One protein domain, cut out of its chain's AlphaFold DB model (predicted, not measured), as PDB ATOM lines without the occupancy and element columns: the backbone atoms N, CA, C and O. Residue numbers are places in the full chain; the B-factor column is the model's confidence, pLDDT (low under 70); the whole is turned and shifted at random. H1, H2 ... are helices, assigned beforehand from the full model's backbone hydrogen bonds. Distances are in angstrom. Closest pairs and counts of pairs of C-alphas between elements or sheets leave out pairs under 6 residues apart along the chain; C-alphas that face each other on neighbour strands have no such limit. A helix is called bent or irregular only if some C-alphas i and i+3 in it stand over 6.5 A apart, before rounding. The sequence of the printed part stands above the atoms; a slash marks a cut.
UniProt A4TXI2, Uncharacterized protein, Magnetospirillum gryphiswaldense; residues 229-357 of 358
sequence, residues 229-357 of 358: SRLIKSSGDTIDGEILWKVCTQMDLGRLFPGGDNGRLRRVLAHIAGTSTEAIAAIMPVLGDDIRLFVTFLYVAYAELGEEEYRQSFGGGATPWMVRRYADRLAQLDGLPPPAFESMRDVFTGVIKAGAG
ATOM      1  N   SER A 229     268.770 291.692 279.278       91.94
ATOM      2  CA  SER A 229     268.053 291.283 278.057       91.94
ATOM      3  C   SER A 229     266.532 291.429 278.168       91.94
ATOM      4  O   SER A 229     265.867 291.662 277.163       91.94
ATOM      5  N   ARG A 230     265.964 291.383 279.384       93.12
ATOM      6  CA  ARG A 230     264.534 291.642 279.630       93.12
ATOM      7  C   ARG A 230     264.111 293.077 279.304       93.12
ATOM      8  O   ARG A 230     262.914 293.330 279.232       93.12
ATOM      9  N   LEU A 231     265.057 294.006 279.160       93.44
ATOM     10  CA  LEU A 231     264.807 295.372 278.700       93.44
ATOM     11  C   LEU A 231     264.733 295.478 277.183       93.44
ATOM     12  O   LEU A 231     264.346 296.527 276.693       93.44
ATOM     13  N   ILE A 232     265.155 294.467 276.432       93.06
ATOM     14  CA  ILE A 232     265.210 294.546 274.974       93.06
ATOM     15  C   ILE A 232     263.848 294.146 274.413       93.06
ATOM     16  O   ILE A 232     263.271 293.134 274.816       93.06
ATOM     17  N   LYS A 233     263.314 294.947 273.484       90.75
ATOM     18  CA  LYS A 233     262.064 294.609 272.790       90.75
ATOM     19  C   LYS A 233     262.212 293.289 272.042       90.75
ATOM     20  O   LYS A 233     263.302 292.937 271.606       90.75
ATOM     21  N   SER A 234     261.095 292.625 271.751       83.81
ATOM     22  CA  SER A 234     261.093 291.391 270.953       83.81
ATOM     23  C   SER A 234     261.709 291.542 269.554       83.81
ATOM     24  O   SER A 234     262.109 290.541 268.972       83.81
ATOM     25  N   SER A 235     261.790 292.766 269.010       81.56
ATOM     26  CA  SER A 235     262.497 293.022 267.747       81.56
ATOM     27  C   SER A 235     264.021 292.923 267.873       81.56
ATOM     28  O   SER A 235     264.692 292.760 266.867       81.56
ATOM     29  N   GLY A 236     264.570 293.010 269.089       76.38
ATOM     30  CA  GLY A 236     266.008 292.954 269.366       76.38
ATOM     31  C   GLY A 236     266.743 294.290 269.221       76.38
ATOM     32  O   GLY A 236     267.880 294.406 269.669       76.38
ATOM     33  N   ASP A 237     266.099 295.307 268.645       79.31
ATOM     34  CA  ASP A 237     266.815 296.495 268.159       79.31
ATOM     35  C   ASP A 237     266.911 297.644 269.168       79.31
ATOM     36  O   ASP A 237     267.756 298.524 269.037       79.31
ATOM     37  N   THR A 238     266.001 297.707 270.142       87.31
ATOM     38  CA  THR A 238     265.902 298.852 271.061       87.31
ATOM     39  C   THR A 238     265.479 298.427 272.457       87.31
ATOM     40  O   THR A 238     264.872 297.369 272.653       87.31
ATOM     41  N   ILE A 239     265.770 299.295 273.423       95.00
ATOM     42  CA  ILE A 239     265.295 299.149 274.794       95.00
ATOM     43  C   ILE A 239     263.791 299.466 274.844       95.00
ATOM     44  O   ILE A 239     263.296 300.431 274.252       95.00
ATOM     45  N   ASP A 240     263.049 298.634 275.560       95.75
ATOM     46  CA  ASP A 240     261.651 298.828 275.898       95.75
ATOM     47  C   ASP A 240     261.516 299.973 276.912       95.75
ATOM     48  O   ASP A 240     261.946 299.877 278.066       95.75
ATOM     49  N   GLY A 241     260.918 301.080 276.467       94.81
ATOM     50  CA  GLY A 241     260.743 302.279 277.281       94.81
ATOM     51  C   GLY A 241     259.822 302.078 278.489       94.81
ATOM     52  O   GLY A 241     260.014 302.749 279.502       94.81
ATOM     53  N   GLU A 242     258.859 301.154 278.431       94.56
ATOM     54  CA  GLU A 242     257.959 300.883 279.556       94.56
ATOM     55  C   GLU A 242     258.686 300.104 280.654       94.56
ATOM     56  O   GLU A 242     258.621 300.468 281.834       94.56
ATOM     57  N   ILE A 243     259.451 299.078 280.269       95.06
ATOM     58  CA  ILE A 243     260.267 298.310 281.217       95.06
ATOM     59  C   ILE A 243     261.373 299.202 281.793       95.06
ATOM     60  O   ILE A 243     261.591 299.198 283.006       95.06
ATOM     61  N   LEU A 244     262.012 300.032 280.964       96.56
ATOM     62  CA  LEU A 244     263.008 301.008 281.410       96.56
ATOM     63  C   LEU A 244     262.423 302.005 282.422       96.56
ATOM     64  O   LEU A 244     263.060 302.295 283.437       96.56
ATOM     65  N   TRP A 245     261.199 302.498 282.191       95.12
ATOM     66  CA  TRP A 245     260.499 303.385 283.128       95.12
ATOM     67  C   TRP A 245     260.240 302.692 284.463       95.12
ATOM     68  O   TRP A 245     260.451 303.279 285.533       95.12
ATOM     69  N   LYS A 246     259.819 301.423 284.409       94.88
ATOM     70  CA  LYS A 246     259.606 300.603 285.600       94.88
ATOM     71  C   LYS A 246     260.907 300.446 286.389       94.88
ATOM     72  O   LYS A 246     260.903 300.755 287.578       94.88
ATOM     73  N   VAL A 247     262.023 300.072 285.754       95.75
ATOM     74  CA  VAL A 247     263.329 299.954 286.438       95.75
ATOM     75  C   VAL A 247     263.771 301.290 287.038       95.75
ATOM     76  O   VAL A 247     264.108 301.338 288.218       95.75
ATOM     77  N   CYS A 248     263.685 302.387 286.276       94.81
ATOM     78  CA  CYS A 248     264.018 303.733 286.754       94.81
ATOM     79  C   CYS A 248     263.242 304.107 288.023       94.81
ATOM     80  O   CYS A 248     263.815 304.637 288.974       94.81
ATOM     81  N   THR A 249     261.943 303.806 288.049       93.56
ATOM     82  CA  THR A 249     261.075 304.083 289.200       93.56
ATOM     83  C   THR A 249     261.413 303.178 290.387       93.56
ATOM     84  O   THR A 249     261.489 303.647 291.520       93.56
ATOM     85  N   GLN A 250     261.638 301.883 290.147       94.81
ATOM     86  CA  GLN A 250     261.935 300.906 291.200       94.81
ATOM     87  C   GLN A 250     263.305 301.141 291.864       94.81
ATOM     88  O   GLN A 250     263.451 300.889 293.058       94.81
ATOM     89  N   MET A 251     264.284 301.650 291.113       94.88
ATOM     90  CA  MET A 251     265.618 302.013 291.609       94.88
ATOM     91  C   MET A 251     265.720 303.473 292.087       94.88
ATOM     92  O   MET A 251     266.733 303.869 292.666       94.88
ATOM     93  N   ASP A 252     264.672 304.276 291.876       93.94
ATOM     94  CA  ASP A 252     264.649 305.711 292.182       93.94
ATOM     95  C   ASP A 252     265.804 306.479 291.500       93.94
ATOM     96  O   ASP A 252     266.509 307.277 292.117       93.94
ATOM     97  N   LEU A 253     266.024 306.215 290.204       94.06
ATOM     98  CA  LEU A 253     267.092 306.853 289.411       94.06
ATOM     99  C   LEU A 253     266.792 308.316 289.070       94.06
ATOM    100  O   LEU A 253     267.693 309.055 288.676       94.06
ATOM    101  N   GLY A 254     265.550 308.766 289.273       91.62
ATOM    102  CA  GLY A 254     265.169 310.171 289.121       91.62
ATOM    103  C   GLY A 254     265.998 311.110 290.002       91.62
ATOM    104  O   GLY A 254     266.216 312.262 289.627       91.62
ATOM    105  N   ARG A 255     266.549 310.604 291.115       92.50
ATOM    106  CA  ARG A 255     267.441 311.353 292.011       92.50
ATOM    107  C   ARG A 255     268.723 311.870 291.338       92.50
ATOM    108  O   ARG A 255     269.320 312.812 291.846       92.50
ATOM    109  N   LEU A 256     269.125 311.305 290.192       92.25
ATOM    110  CA  LEU A 256     270.255 311.796 289.385       92.25
ATOM    111  C   LEU A 256     269.975 313.139 288.698       92.25
ATOM    112  O   LEU A 256     270.905 313.809 288.259       92.25
ATOM    113  N   PHE A 257     268.710 313.554 288.609       91.25
ATOM    114  CA  PHE A 257     268.299 314.774 287.921       91.25
ATOM    115  C   PHE A 257     267.594 315.730 288.894       91.25
ATOM    116  O   PHE A 257     266.381 315.944 288.781       91.25
ATOM    117  N   PRO A 258     268.324 316.317 289.863       82.25
ATOM    118  CA  PRO A 258     267.731 317.192 290.866       82.25
ATOM    119  C   PRO A 258     267.030 318.389 290.209       82.25
ATOM    120  O   PRO A 258     267.524 318.978 289.244       82.25
ATOM    121  N   GLY A 259     265.841 318.722 290.717       78.81
ATOM    122  CA  GLY A 259     264.989 319.780 290.164       78.81
ATOM    123  C   GLY A 259     264.321 319.437 288.824       78.81
ATOM    124  O   GLY A 259     263.680 320.303 288.234       78.81
ATOM    125  N   GLY A 260     264.469 318.207 288.320       72.88
ATOM    126  CA  GLY A 260     263.755 317.731 287.139       72.88
ATOM    127  C   GLY A 260     262.282 317.452 287.428       72.88
ATOM    128  O   GLY A 260     261.943 316.837 288.437       72.88
ATOM    129  N   ASP A 261     261.403 317.875 286.524       80.12
ATOM    130  CA  ASP A 261     260.006 317.457 286.520       80.12
ATOM    131  C   ASP A 261     259.838 316.092 285.821       80.12
ATOM    132  O   ASP A 261     260.753 315.553 285.186       80.12
ATOM    133  N   ASN A 262     258.631 315.523 285.899       83.62
ATOM    134  CA  ASN A 262     258.310 314.274 285.197       83.62
ATOM    135  C   ASN A 262     258.499 314.392 283.672       83.62
ATOM    136  O   ASN A 262     258.773 313.390 283.011       83.62
ATOM    137  N   GLY A 263     258.360 315.597 283.107       85.56
ATOM    138  CA  GLY A 263     258.611 315.866 281.692       85.56
ATOM    139  C   GLY A 263     260.076 315.654 281.316       85.56
ATOM    140  O   GLY A 263     260.370 314.932 280.359       85.56
ATOM    141  N   ARG A 264     261.002 316.210 282.105       87.94
ATOM    142  CA  ARG A 264     262.444 316.010 281.940       87.94
ATOM    143  C   ARG A 264     262.810 314.538 282.061       87.94
ATOM    144  O   ARG A 264     263.498 314.034 281.181       87.94
ATOM    145  N   LEU A 265     262.314 313.832 283.079       90.50
ATOM    146  CA  LEU A 265     262.637 312.412 283.261       90.50
ATOM    147  C   LEU A 265     262.145 311.549 282.087       90.50
ATOM    148  O   LEU A 265     262.864 310.664 281.631       90.50
ATOM    149  N   ARG A 266     260.961 311.842 281.532       91.56
ATOM    150  CA  ARG A 266     260.473 311.165 280.317       91.56
ATOM    151  C   ARG A 266     261.330 311.450 279.090       91.56
ATOM    152  O   ARG A 266     261.524 310.549 278.278       91.56
ATOM    153  N   ARG A 267     261.859 312.670 278.955       92.25
ATOM    154  CA  ARG A 267     262.808 313.001 277.883       92.25
ATOM    155  C   ARG A 267     264.096 312.196 278.029       92.25
ATOM    156  O   ARG A 267     264.494 311.543 277.073       92.25
ATOM    157  N   VAL A 268     264.691 312.178 279.227       94.25
ATOM    158  CA  VAL A 268     265.877 311.352 279.526       94.25
ATOM    159  C   VAL A 268     265.626 309.897 279.141       94.25
ATOM    160  O   VAL A 268     266.414 309.304 278.407       94.25
ATOM    161  N   LEU A 269     264.491 309.343 279.568       94.81
ATOM    162  CA  LEU A 269     264.117 307.974 279.241       94.81
ATOM    163  C   LEU A 269     264.046 307.737 277.733       94.81
ATOM    164  O   LEU A 269     264.539 306.714 277.274       94.81
ATOM    165  N   ALA A 270     263.460 308.655 276.962       93.75
ATOM    166  CA  ALA A 270     263.369 308.513 275.510       93.75
ATOM    167  C   ALA A 270     264.757 308.449 274.849       93.75
ATOM    168  O   ALA A 270     264.970 307.628 273.957       93.75
ATOM    169  N   HIS A 271     265.718 309.253 275.316       94.12
ATOM    170  CA  HIS A 271     267.097 309.195 274.821       94.12
ATOM    171  C   HIS A 271     267.798 307.892 275.207       94.12
ATOM    172  O   HIS A 271     268.445 307.279 274.361       94.12
ATOM    173  N   ILE A 272     267.634 307.438 276.451       96.06
ATOM    174  CA  ILE A 272     268.221 306.177 276.917       96.06
ATOM    175  C   ILE A 272     267.585 304.980 276.200       96.06
ATOM    176  O   ILE A 272     268.289 304.053 275.808       96.06
ATOM    177  N   ALA A 273     266.277 305.002 275.943       95.31
ATOM    178  CA  ALA A 273     265.600 303.958 275.178       95.31
ATOM    179  C   ALA A 273     266.112 303.868 273.725       95.31
ATOM    180  O   ALA A 273     266.103 302.792 273.127       95.31
ATOM    181  N   GLY A 274     266.600 304.990 273.180       93.81
ATOM    182  CA  GLY A 274     267.244 305.102 271.869       93.81
ATOM    183  C   GLY A 274     268.731 304.727 271.833       93.81
ATOM    184  O   GLY A 274     269.423 305.130 270.894       93.81
ATOM    185  N   THR A 275     269.233 304.002 272.839       95.44
ATOM    186  CA  THR A 275     270.596 303.441 272.841       95.44
ATOM    187  C   THR A 275     270.757 302.448 271.685       95.44
ATOM    188  O   THR A 275     269.869 301.629 271.448       95.44
ATOM    189  N   SER A 276     271.866 302.527 270.944       93.81
ATOM    190  CA  SER A 276     272.122 301.678 269.778       93.81
ATOM    191  C   SER A 276     272.321 300.214 270.154       93.81
ATOM    192  O   SER A 276     272.825 299.885 271.229       93.81
ATOM    193  N   THR A 277     271.996 299.321 269.221       93.00
ATOM    194  CA  THR A 277     272.252 297.878 269.346       93.00
ATOM    195  C   THR A 277     273.725 297.569 269.597       93.00
ATOM    196  O   THR A 277     274.036 296.686 270.392       93.00
ATOM    197  N   GLU A 278     274.635 298.324 268.980       92.44
ATOM    198  CA  GLU A 278     276.077 298.193 269.197       92.44
ATOM    199  C   GLU A 278     276.475 298.536 270.639       92.44
ATOM    200  O   GLU A 278     277.210 297.776 271.270       92.44
ATOM    201  N   ALA A 279     275.944 299.628 271.200       94.31
ATOM    202  CA  ALA A 279     276.182 299.995 272.595       94.31
ATOM    203  C   ALA A 279     275.607 298.965 273.571       94.31
ATOM    204  O   ALA A 279     276.284 298.566 274.518       94.31
ATOM    205  N   ILE A 280     274.393 298.482 273.306       94.44
ATOM    206  CA  ILE A 280     273.749 297.420 274.085       94.44
ATOM    207  C   ILE A 280     274.629 296.159 274.086       94.44
ATOM    208  O   ILE A 280     274.962 295.650 275.156       94.44
ATOM    209  N   ALA A 281     275.055 295.693 272.907       93.06
ATOM    210  CA  ALA A 281     275.849 294.475 272.749       93.06
ATOM    211  C   ALA A 281     277.262 294.583 273.344       93.06
ATOM    212  O   ALA A 281     277.803 293.586 273.817       93.06
ATOM    213  N   ALA A 282     277.865 295.774 273.335       94.38
ATOM    214  CA  ALA A 282     279.202 295.988 273.881       94.38
ATOM    215  C   ALA A 282     279.213 296.132 275.412       94.38
ATOM    216  O   ALA A 282     280.154 295.684 276.058       94.38
ATOM    217  N   ILE A 283     278.194 296.770 275.996       95.50
ATOM    218  CA  ILE A 283     278.207 297.184 277.408       95.50
ATOM    219  C   ILE A 283     277.522 296.159 278.311       95.50
ATOM    220  O   ILE A 283     278.010 295.885 279.406       95.50
ATOM    221  N   MET A 284     276.402 295.581 277.870       94.94
ATOM    222  CA  MET A 284     275.594 294.687 278.704       94.94
ATOM    223  C   MET A 284     276.372 293.464 279.231       94.94
ATOM    224  O   MET A 284     276.340 293.254 280.447       94.94
ATOM    225  N   PRO A 285     277.145 292.725 278.405       94.75
ATOM    226  CA  PRO A 285     277.866 291.542 278.883       94.75
ATOM    227  C   PRO A 285     278.977 291.885 279.879       94.75
ATOM    228  O   PRO A 285     279.249 291.126 280.805       94.75
ATOM    229  N   VAL A 286     279.605 293.055 279.718       95.06
ATOM    230  CA  VAL A 286     280.674 293.534 280.610       95.06
ATOM    231  C   VAL A 286     280.137 293.818 282.014       95.06
ATOM    232  O   VAL A 286     280.844 293.652 283.003       95.06
ATOM    233  N   LEU A 287     278.859 294.182 282.114       95.06
ATOM    234  CA  LEU A 287     278.151 294.382 283.377       95.06
ATOM    235  C   LEU A 287     277.480 293.096 283.894       95.06
ATOM    236  O   LEU A 287     276.594 293.160 284.746       95.06
ATOM    237  N   GLY A 288     277.882 291.928 283.377       93.12
ATOM    238  CA  GLY A 288     277.370 290.620 283.794       93.12
ATOM    239  C   GLY A 288     275.891 290.409 283.476       93.12
ATOM    240  O   GLY A 288     275.223 289.635 284.161       93.12
ATOM    241  N   ASP A 289     275.368 291.142 282.491       92.75
ATOM    242  CA  ASP A 289     273.954 291.200 282.138       92.75
ATOM    243  C   ASP A 289     273.015 291.573 283.307       92.75
ATOM    244  O   ASP A 289     271.817 291.288 283.251       92.75
ATOM    245  N   ASP A 290     273.505 292.209 284.379       94.00
ATOM    246  CA  ASP A 290     272.652 292.666 285.483       94.00
ATOM    247  C   ASP A 290     271.876 293.921 285.051       94.00
ATOM    248  O   ASP A 290     272.444 294.950 284.671       94.00
ATOM    249  N   ILE A 291     270.544 293.839 285.123       95.50
ATOM    250  CA  ILE A 291     269.640 294.919 284.715       95.50
ATOM    251  C   ILE A 291     269.885 296.228 285.480       95.50
ATOM    252  O   ILE A 291     269.758 297.308 284.906       95.50
ATOM    253  N   ARG A 292     270.252 296.155 286.762       95.69
ATOM    254  CA  ARG A 292     270.482 297.323 287.617       95.69
ATOM    255  C   ARG A 292     271.793 297.987 287.255       95.69
ATOM    256  O   ARG A 292     271.811 299.208 287.116       95.69
ATOM    257  N   LEU A 293     272.859 297.208 287.063       95.88
ATOM    258  CA  LEU A 293     274.153 297.741 286.632       95.88
ATOM    259  C   LEU A 293     274.027 298.412 285.265       95.88
ATOM    260  O   LEU A 293     274.427 299.564 285.114       95.88
ATOM    261  N   PHE A 294     273.406 297.728 284.301       96.81
ATOM    262  CA  PHE A 294     273.229 298.242 282.946       96.81
ATOM    263  C   PHE A 294     272.425 299.546 282.920       96.81
ATOM    264  O   PHE A 294     272.878 300.546 282.366       96.81
ATOM    265  N   VAL A 295     271.258 299.577 283.570       96.88
ATOM    266  CA  VAL A 295     270.417 300.785 283.586       96.88
ATOM    267  C   VAL A 295     271.082 301.911 284.372       96.88
ATOM    268  O   VAL A 295     271.065 303.052 283.915       96.88
ATOM    269  N   THR A 296     271.714 301.615 285.511       97.19
ATOM    270  CA  THR A 296     272.424 302.640 286.290       97.19
ATOM    271  C   THR A 296     273.550 303.259 285.473       97.19
ATOM    272  O   THR A 296     273.662 304.481 285.447       97.19
ATOM    273  N   PHE A 297     274.330 302.451 284.748       97.56
ATOM    274  CA  PHE A 297     275.377 302.955 283.864       97.56
ATOM    275  C   PHE A 297     274.818 303.929 282.818       97.56
ATOM    276  O   PHE A 297     275.329 305.040 282.705       97.56
ATOM    277  N   LEU A 298     273.747 303.567 282.100       97.44
ATOM    278  CA  LEU A 298     273.166 304.442 281.070       97.44
ATOM    279  C   LEU A 298     272.638 305.760 281.653       97.44
ATOM    280  O   LEU A 298     272.835 306.825 281.068       97.44
ATOM    281  N   TYR A 299     272.001 305.708 282.825       97.50
ATOM    282  CA  TYR A 299     271.497 306.901 283.506       97.50
ATOM    283  C   TYR A 299     272.627 307.808 284.011       97.50
ATOM    284  O   TYR A 299     272.537 309.026 283.860       97.50
ATOM    285  N   VAL A 300     273.697 307.235 284.569       97.25
ATOM    286  CA  VAL A 300     274.886 307.989 284.996       97.25
ATOM    287  C   VAL A 300     275.603 308.588 283.789       97.25
ATOM    288  O   VAL A 300     275.929 309.770 283.802       97.25
ATOM    289  N   ALA A 301     275.772 307.820 282.713       96.81
ATOM    290  CA  ALA A 301     276.349 308.306 281.466       96.81
ATOM    291  C   ALA A 301     275.564 309.500 280.909       96.81
ATOM    292  O   ALA A 301     276.160 310.512 280.555       96.81
ATOM    293  N   TYR A 302     274.230 309.421 280.883       96.44
ATOM    294  CA  TYR A 302     273.392 310.537 280.447       96.44
ATOM    295  C   TYR A 302     273.530 311.758 281.368       96.44
ATOM    296  O   TYR A 302     273.608 312.888 280.890       96.44
ATOM    297  N   ALA A 303     273.551 311.548 282.688       95.25
ATOM    298  CA  ALA A 303     273.659 312.631 283.664       95.25
ATOM    299  C   ALA A 303     275.000 313.378 283.589       95.25
ATOM    300  O   ALA A 303     275.016 314.596 283.744       95.25
ATOM    301  N   GLU A 304     276.098 312.665 283.333       95.50
ATOM    302  CA  GLU A 304     277.449 313.236 283.293       95.50
ATOM    303  C   GLU A 304     277.817 313.823 281.918       95.50
ATOM    304  O   GLU A 304     278.458 314.868 281.866       95.50
ATOM    305  N   LEU A 305     277.415 313.184 280.811       94.12
ATOM    306  CA  LEU A 305     277.726 313.646 279.445       94.12
ATOM    307  C   LEU A 305     276.725 314.689 278.924       94.12
ATOM    308  O   LEU A 305     277.045 315.517 278.076       94.12
ATOM    309  N   GLY A 306     275.481 314.643 279.404       93.12
ATOM    310  CA  GLY A 306     274.381 315.408 278.828       93.12
ATOM    311  C   GLY A 306     273.842 314.809 277.523       93.12
ATOM    312  O   GLY A 306     274.331 313.810 276.999       93.12
ATOM    313  N   GLU A 307     272.780 315.423 277.000       92.62
ATOM    314  CA  GLU A 307     271.966 314.869 275.907       92.62
ATOM    315  C   GLU A 307     272.754 314.661 274.602       92.62
ATOM    316  O   GLU A 307     272.680 313.595 273.983       92.62
ATOM    317  N   GLU A 308     273.512 315.674 274.175       92.00
ATOM    318  CA  GLU A 308     274.205 315.653 272.884       92.00
ATOM    319  C   GLU A 308     275.325 314.613 272.850       92.00
ATOM    320  O   GLU A 308     275.371 313.786 271.935       92.00
ATOM    321  N   GLU A 309     276.196 314.621 273.859       92.81
ATOM    322  CA  GLU A 309     277.347 313.721 273.939       92.81
ATOM    323  C   GLU A 309     276.920 312.280 274.256       92.81
ATOM    324  O   GLU A 309     277.482 311.337 273.688       92.81
ATOM    325  N   TYR A 310     275.854 312.082 275.044       95.50
ATOM    326  CA  TYR A 310     275.242 310.763 275.208       95.50
ATOM    327  C   TYR A 310     274.770 310.201 273.864       95.50
ATOM    328  O   TYR A 310     275.066 309.054 273.529       95.50
ATOM    329  N   ARG A 311     274.069 311.002 273.050       93.50
ATOM    330  CA  ARG A 311     273.566 310.552 271.743       93.50
ATOM    331  C   ARG A 311     274.701 310.197 270.778       93.50
ATOM    332  O   ARG A 311     274.556 309.230 270.034       93.50
ATOM    333  N   GLN A 312     275.806 310.944 270.802       92.06
ATOM    334  CA  GLN A 312     277.004 310.657 269.998       92.06
ATOM    335  C   GLN A 312     277.766 309.413 270.477       92.06
ATOM    336  O   GLN A 312     278.384 308.722 269.666       92.06
ATOM    337  N   SER A 313     277.722 309.126 271.779       93.38
ATOM    338  CA  SER A 313     278.448 308.005 272.382       93.38
ATOM    339  C   SER A 313     277.655 306.698 272.356       93.38
ATOM    340  O   SER A 313     278.240 305.650 272.121       93.38
ATOM    341  N   PHE A 314     276.339 306.749 272.585       94.94
ATOM    342  CA  PHE A 314     275.506 305.566 272.835       94.94
ATOM    343  C   PHE A 314     274.195 305.528 272.039       94.94
ATOM    344  O   PHE A 314     273.569 304.477 271.987       94.94
ATOM    345  N   GLY A 315     273.742 306.632 271.437       91.44
ATOM    346  CA  GLY A 315     272.459 306.685 270.716       91.44
ATOM    347  C   GLY A 315     272.487 306.014 269.335       91.44
ATOM    348  O   GLY A 315     273.502 305.480 268.909       91.44
ATOM    349  N   GLY A 316     271.394 306.101 268.568       83.94
ATOM    350  CA  GLY A 316     271.300 305.522 267.211       83.94
ATOM    351  C   GLY A 316     272.329 306.021 266.175       83.94
ATOM    352  O   GLY A 316     272.461 305.417 265.118       83.94
ATOM    353  N   GLY A 317     273.066 307.098 266.473       81.38
ATOM    354  CA  GLY A 317     274.215 307.584 265.696       81.38
ATOM    355  C   GLY A 317     275.544 307.432 266.439       81.38
ATOM    356  O   GLY A 317     276.440 308.249 266.237       81.38
ATOM    357  N   ALA A 318     275.628 306.464 267.358       87.31
ATOM    358  CA  ALA A 318     276.797 306.238 268.190       87.31
ATOM    359  C   ALA A 318     278.045 306.016 267.342       87.31
ATOM    360  O   ALA A 318     278.016 305.315 266.332       87.31
ATOM    361  N   THR A 319     279.159 306.580 267.790       90.19
ATOM    362  CA  THR A 319     280.442 306.337 267.144       90.19
ATOM    363  C   THR A 319     281.031 305.016 267.667       90.19
ATOM    364  O   THR A 319     281.326 304.940 268.864       90.19
ATOM    365  N   PRO A 320     281.269 303.996 266.815       90.62
ATOM    366  CA  PRO A 320     281.680 302.649 267.245       90.62
ATOM    367  C   PRO A 320     282.874 302.620 268.209       90.62
ATOM    368  O   PRO A 320     282.874 301.922 269.224       90.62
ATOM    369  N   TRP A 321     283.898 303.436 267.940       91.12
ATOM    370  CA  TRP A 321     285.091 303.483 268.788       91.12
ATOM    371  C   TRP A 321     284.817 304.096 270.172       91.12
ATOM    372  O   TRP A 321     285.487 303.721 271.132       91.12
ATOM    373  N   MET A 322     283.835 305.000 270.309       91.12
ATOM    374  CA  MET A 322     283.451 305.576 271.608       91.12
ATOM    375  C   MET A 322     282.753 304.525 272.468       91.12
ATOM    376  O   MET A 322     283.117 304.347 273.630       91.12
ATOM    377  N   VAL A 323     281.818 303.772 271.876       93.50
ATOM    378  CA  VAL A 323     281.164 302.628 272.530       93.50
ATOM    379  C   VAL A 323     282.210 301.634 273.026       93.50
ATOM    380  O   VAL A 323     282.217 301.273 274.206       93.50
ATOM    381  N   ARG A 324     283.135 301.235 272.144       93.81
ATOM    382  CA  ARG A 324     284.212 300.296 272.473       93.81
ATOM    383  C   ARG A 324     285.089 300.815 273.611       93.81
ATOM    384  O   ARG A 324     285.351 300.077 274.551       93.81
ATOM    385  N   ARG A 325     285.469 302.098 273.580       93.81
ATOM    386  CA  ARG A 325     286.274 302.738 274.633       93.81
ATOM    387  C   ARG A 325     285.611 302.638 276.007       93.81
ATOM    388  O   ARG A 325     286.304 302.383 276.990       93.81
ATOM    389  N   TYR A 326     284.298 302.856 276.099       95.12
ATOM    390  CA  TYR A 326     283.581 302.717 277.369       95.12
ATOM    391  C   TYR A 326     283.457 301.253 277.803       95.12
ATOM    392  O   TYR A 326     283.709 300.956 278.969       95.12
ATOM    393  N   ALA A 327     283.153 300.339 276.877       95.38
ATOM    394  CA  ALA A 327     283.083 298.905 277.164       95.38
ATOM    395  C   ALA A 327     284.427 298.343 277.664       95.38
ATOM    396  O   ALA A 327     284.467 297.672 278.693       95.38
ATOM    397  N   ASP A 328     285.537 298.686 277.005       95.12
ATOM    398  CA  ASP A 328     286.882 298.232 277.383       95.12
ATOM    399  C   ASP A 328     287.271 298.720 278.788       95.12
ATOM    400  O   ASP A 328     287.966 298.026 279.524       95.12
ATOM    401  N   ARG A 329     286.797 299.899 279.202       94.19
ATOM    402  CA  ARG A 329     287.064 300.437 280.546       94.19
ATOM    403  C   ARG A 329     286.206 299.825 281.625       94.19
ATOM    404  O   ARG A 329     286.704 299.587 282.718       94.19
ATOM    405  N   LEU A 330     284.939 299.563 281.324       95.62
ATOM    406  CA  LEU A 330     284.101 298.767 282.211       95.62
ATOM    407  C   LEU A 330     284.723 297.379 282.420       95.62
ATOM    408  O   LEU A 330     284.729 296.883 283.539       95.62
ATOM    409  N   ALA A 331     285.330 296.798 281.379       94.31
ATOM    410  CA  ALA A 331     286.000 295.501 281.459       94.31
ATOM    411  C   ALA A 331     287.325 295.532 282.246       94.31
ATOM    412  O   ALA A 331     287.817 294.482 282.647       94.31
ATOM    413  N   GLN A 332     287.902 296.716 282.468       94.44
ATOM    414  CA  GLN A 332     289.108 296.919 283.282       94.44
ATOM    415  C   GLN A 332     288.803 297.125 284.773       94.44
ATOM    416  O   GLN A 332     289.737 297.257 285.564       94.44
ATOM    417  N   LEU A 333     287.528 297.182 285.167       92.62
ATOM    418  CA  LEU A 333     287.156 297.259 286.577       92.62
ATOM    419  C   LEU A 333     287.555 295.968 287.303       92.62
ATOM    420  O   LEU A 333     287.397 294.868 286.773       92.62
ATOM    421  N   ASP A 334     288.040 296.107 288.538       87.94
ATOM    422  CA  ASP A 334     288.352 294.978 289.421       87.94
ATOM    423  C   ASP A 334     287.056 294.394 290.009       87.94
ATOM    424  O   ASP A 334     286.690 294.617 291.164       87.94
ATOM    425  N   GLY A 335     286.297 293.720 289.145       89.94
ATOM    426  CA  GLY A 335     284.978 293.172 289.443       89.94
ATOM    427  C   GLY A 335     283.814 294.130 289.172       89.94
ATOM    428  O   GLY A 335     283.970 295.272 288.735       89.94
ATOM    429  N   LEU A 336     282.599 293.626 289.408       90.50
ATOM    430  CA  LEU A 336     281.377 294.405 289.230       90.50
ATOM    431  C   LEU A 336     281.206 295.426 290.366       90.50
ATOM    432  O   LEU A 336     281.543 295.122 291.516       90.50
ATOM    433  N   PRO A 337     280.633 296.612 290.084       90.50
ATOM    434  CA  PRO A 337     280.367 297.606 291.113       90.50
ATOM    435  C   PRO A 337     279.513 297.036 292.256       90.50
ATOM    436  O   PRO A 337     278.571 296.276 292.001       90.50
ATOM    437  N   PRO A 338     279.774 297.430 293.515       88.00
ATOM    438  CA  PRO A 338     278.926 297.040 294.632       88.00
ATOM    439  C   PRO A 338     277.473 297.478 294.396       88.00
ATOM    440  O   PRO A 338     277.250 298.591 293.921       88.00
ATOM    441  N   PRO A 339     276.468 296.684 294.801       86.75
ATOM    442  CA  PRO A 339     275.071 296.925 294.430       86.75
ATOM    443  C   PRO A 339     274.405 298.119 295.141       86.75
ATOM    444  O   PRO A 339     273.198 298.318 295.030       86.75
ATOM    445  N   ALA A 340     275.159 298.905 295.915       91.06
ATOM    446  CA  ALA A 340     274.666 300.146 296.501       91.06
ATOM    447  C   ALA A 340     274.667 301.246 295.439       91.06
ATOM    448  O   ALA A 340     275.656 301.416 294.728       91.06
ATOM    449  N   PHE A 341     273.582 302.019 295.357       93.44
ATOM    450  CA  PHE A 341     273.416 302.994 294.279       93.44
ATOM    451  C   PHE A 341     274.546 304.029 294.226       93.44
ATOM    452  O   PHE A 341     275.102 304.268 293.160       93.44
ATOM    453  N   GLU A 342     274.930 304.588 295.374       92.12
ATOM    454  CA  GLU A 342     276.020 305.569 295.444       92.12
ATOM    455  C   GLU A 342     277.352 304.970 294.967       92.12
ATOM    456  O   GLU A 342     278.069 305.605 294.202       92.12
ATOM    457  N   SER A 343     277.644 303.711 295.315       92.94
ATOM    458  CA  SER A 343     278.848 303.015 294.846       92.94
ATOM    459  C   SER A 343     278.825 302.773 293.336       92.94
ATOM    460  O   SER A 343     279.827 303.018 292.669       92.94
ATOM    461  N   MET A 344     277.687 302.333 292.784       95.19
ATOM    462  CA  MET A 344     277.517 302.196 291.332       95.19
ATOM    463  C   MET A 344     277.725 303.541 290.632       95.19
ATOM    464  O   MET A 344     278.468 303.616 289.653       95.19
ATOM    465  N   ARG A 345     277.106 304.609 291.152       95.69
ATOM    466  CA  ARG A 345     277.236 305.962 290.607       95.69
ATOM    467  C   ARG A 345     278.689 306.412 290.601       95.69
ATOM    468  O   ARG A 345     279.168 306.815 289.552       95.69
ATOM    469  N   ASP A 346     279.388 306.322 291.725       95.38
ATOM    470  CA  ASP A 346     280.752 306.837 291.843       95.38
ATOM    471  C   ASP A 346     281.721 306.096 290.902       95.38
ATOM    472  O   ASP A 346     282.516 306.733 290.204       95.38
ATOM    473  N   VAL A 347     281.601 304.764 290.803       95.94
ATOM    474  CA  VAL A 347     282.388 303.952 289.857       95.94
ATOM    475  C   VAL A 347     282.093 304.361 288.413       95.94
ATOM    476  O   VAL A 347     283.019 304.644 287.647       95.94
ATOM    477  N   PHE A 348     280.818 304.438 288.027       96.75
ATOM    478  CA  PHE A 348     280.444 304.779 286.655       96.75
ATOM    479  C   PHE A 348     280.772 306.228 286.296       96.75
ATOM    480  O   PHE A 348     281.290 306.468 285.209       96.75
ATOM    481  N   THR A 349     280.586 307.188 287.201       96.19
ATOM    482  CA  THR A 349     281.035 308.572 287.010       96.19
ATOM    483  C   THR A 349     282.546 308.619 286.760       96.19
ATOM    484  O   THR A 349     282.990 309.349 285.873       96.19
ATOM    485  N   GLY A 350     283.344 307.808 287.468       94.62
ATOM    486  CA  GLY A 350     284.781 307.664 287.207       94.62
ATOM    487  C   GLY A 350     285.086 307.168 285.788       94.62
ATOM    488  O   GLY A 350     285.900 307.769 285.081       94.62
ATOM    489  N   VAL A 351     284.382 306.125 285.336       94.31
ATOM    490  CA  VAL A 351     284.513 305.568 283.974       94.31
ATOM    491  C   VAL A 351     284.152 306.604 282.904       94.31
ATOM    492  O   VAL A 351     284.877 306.747 281.911       94.31
ATOM    493  N   ILE A 352     283.060 307.343 283.114       94.44
ATOM    494  CA  ILE A 352     282.560 308.356 282.181       94.44
ATOM    495  C   ILE A 352     283.505 309.559 282.108       94.44
ATOM    496  O   ILE A 352     283.930 309.942 281.017       94.44
ATOM    497  N   LYS A 353     283.934 310.108 283.251       91.31
ATOM    498  CA  LYS A 353     284.836 311.275 283.299       91.31
ATOM    499  C   LYS A 353     286.211 310.989 282.721       91.31
ATOM    500  O   LYS A 353     286.756 311.821 282.000       91.31
ATOM    501  N   ALA A 354     286.748 309.793 282.947       85.75
ATOM    502  CA  ALA A 354     287.975 309.378 282.280       85.75
ATOM    503  C   ALA A 354     287.808 309.341 280.745       85.75
ATOM    504  O   ALA A 354     288.794 309.271 280.012       85.75
ATOM    505  N   GLY A 355     286.573 309.247 280.225       68.88
ATOM    506  CA  GLY A 355     286.231 309.053 278.799       68.88
ATOM    507  C   GLY A 355     285.985 310.331 278.048       68.88
ATOM    508  O   GLY A 355     286.422 310.446 276.908       68.88
ATOM    509  N   ALA A 356     285.401 311.305 278.732       65.19
ATOM    510  CA  ALA A 356     285.277 312.664 278.238       65.19
ATOM    511  C   ALA A 356     286.641 313.388 278.145       65.19
ATOM    512  O   ALA A 356     286.790 314.344 277.386       65.19
ATOM    513  N   GLY A 357     287.663 312.926 278.880       57.16
ATOM    514  CA  GLY A 357     289.035 313.430 278.763       57.16
ATOM    515  C   GLY A 357     289.655 313.116 277.396       57.16
ATOM    516  O   GLY A 357     289.746 311.941 277.015       57.16
TER     517      GLY A 357
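Overview. This is residues 229 to 357 of the 358 residues of an uncharacterized protein of Magnetospirillum gryphiswaldense (UniProt A4TXI2). The long arm H5a of the bent helix H5 makes the core, and the shorter arm H5b folds back from its far end. H1 and H3 pack on one side of H5a with short H2 near them, H7 crosses H5a on the opposite side, and H6 with H4 beside it covers the rest of that half. The printed part has 129 residues with seven named helices, H1 to H7 in order, and no named strand; the class is all helix. It is compact, with a radius of gyration of the C-alphas of 13.3 A, and rounded, spanning 35 by 33 by 26 A.

Along the chain. Start at Ser 229; residues 229 to 240 hold no named element. Find C-alpha 241 at (260.743, 302.279, 277.281), where H1 begins; it runs 15.1 A to residue 251. Next come H2, residues 253 to 256, 5.9 A, then H3, residues 262 to 273, 16.1 A, and H4, residues 277 to 283, 10.0 A. H5, residues 291 to 314, was assigned as one helix by its hydrogen bonds but is bent: C-alphas 304 and 307 are 9.3 A apart. Its arms are H5a, residues 291 to 304, 20.0 A, and H5b, residues 307 to 314, 10.4 A. H6, residues 320 to 330, spans 15.6 A, and H7, residues 341 to 356, spans 22.2 A to C-alpha 356 at (285.277, 312.664, 278.238).

Arrangement. Begin at H5, the hub, touching five other helices. H5a touches H1 with residues 292 to 295 alone, about perpendicular at 89 degrees; their closest C-alphas, Val 247 and Val 295, are 7.7 A apart. H5a touches H2 at the C-alphas of Leu 256 and Ala 303, 6.7 A. H5a touches H7 at a steep tilt of 51 degrees, the same way, closest at the C-alphas of Phe 297 and Phe 348, 6.1 A. H3 touches H1 with residues 269 to 273 alone, closest at the C-alphas of Gly 241 and Ala 273, 5.6 A. H4 touches H6 at a shallow tilt of 25 degrees, the same way; the C-alphas of Ile 283 and Ala 327 come closest, 5.2 A. H6 and H7 form a helical hairpin. H5b and H6 only just touch, with 3 pairs of C-alphas within 8 A, and only at the corner, closest at Ser 313 and Met 322, 5.6 A. In H1, H3, H4, H5a, H5b, H6 and H7 every O i to N i+4 pair is within hydrogen-bond range; H2 is too short for one.

Size, cuts and confidence. Look for the two farthest C-alphas, Gly 263 and Asp 334, 37.2 A apart. The printed part has no cut, and no link is long. Mean pLDDT of the printed part is 91.8; residues 355 to 357 are under 70.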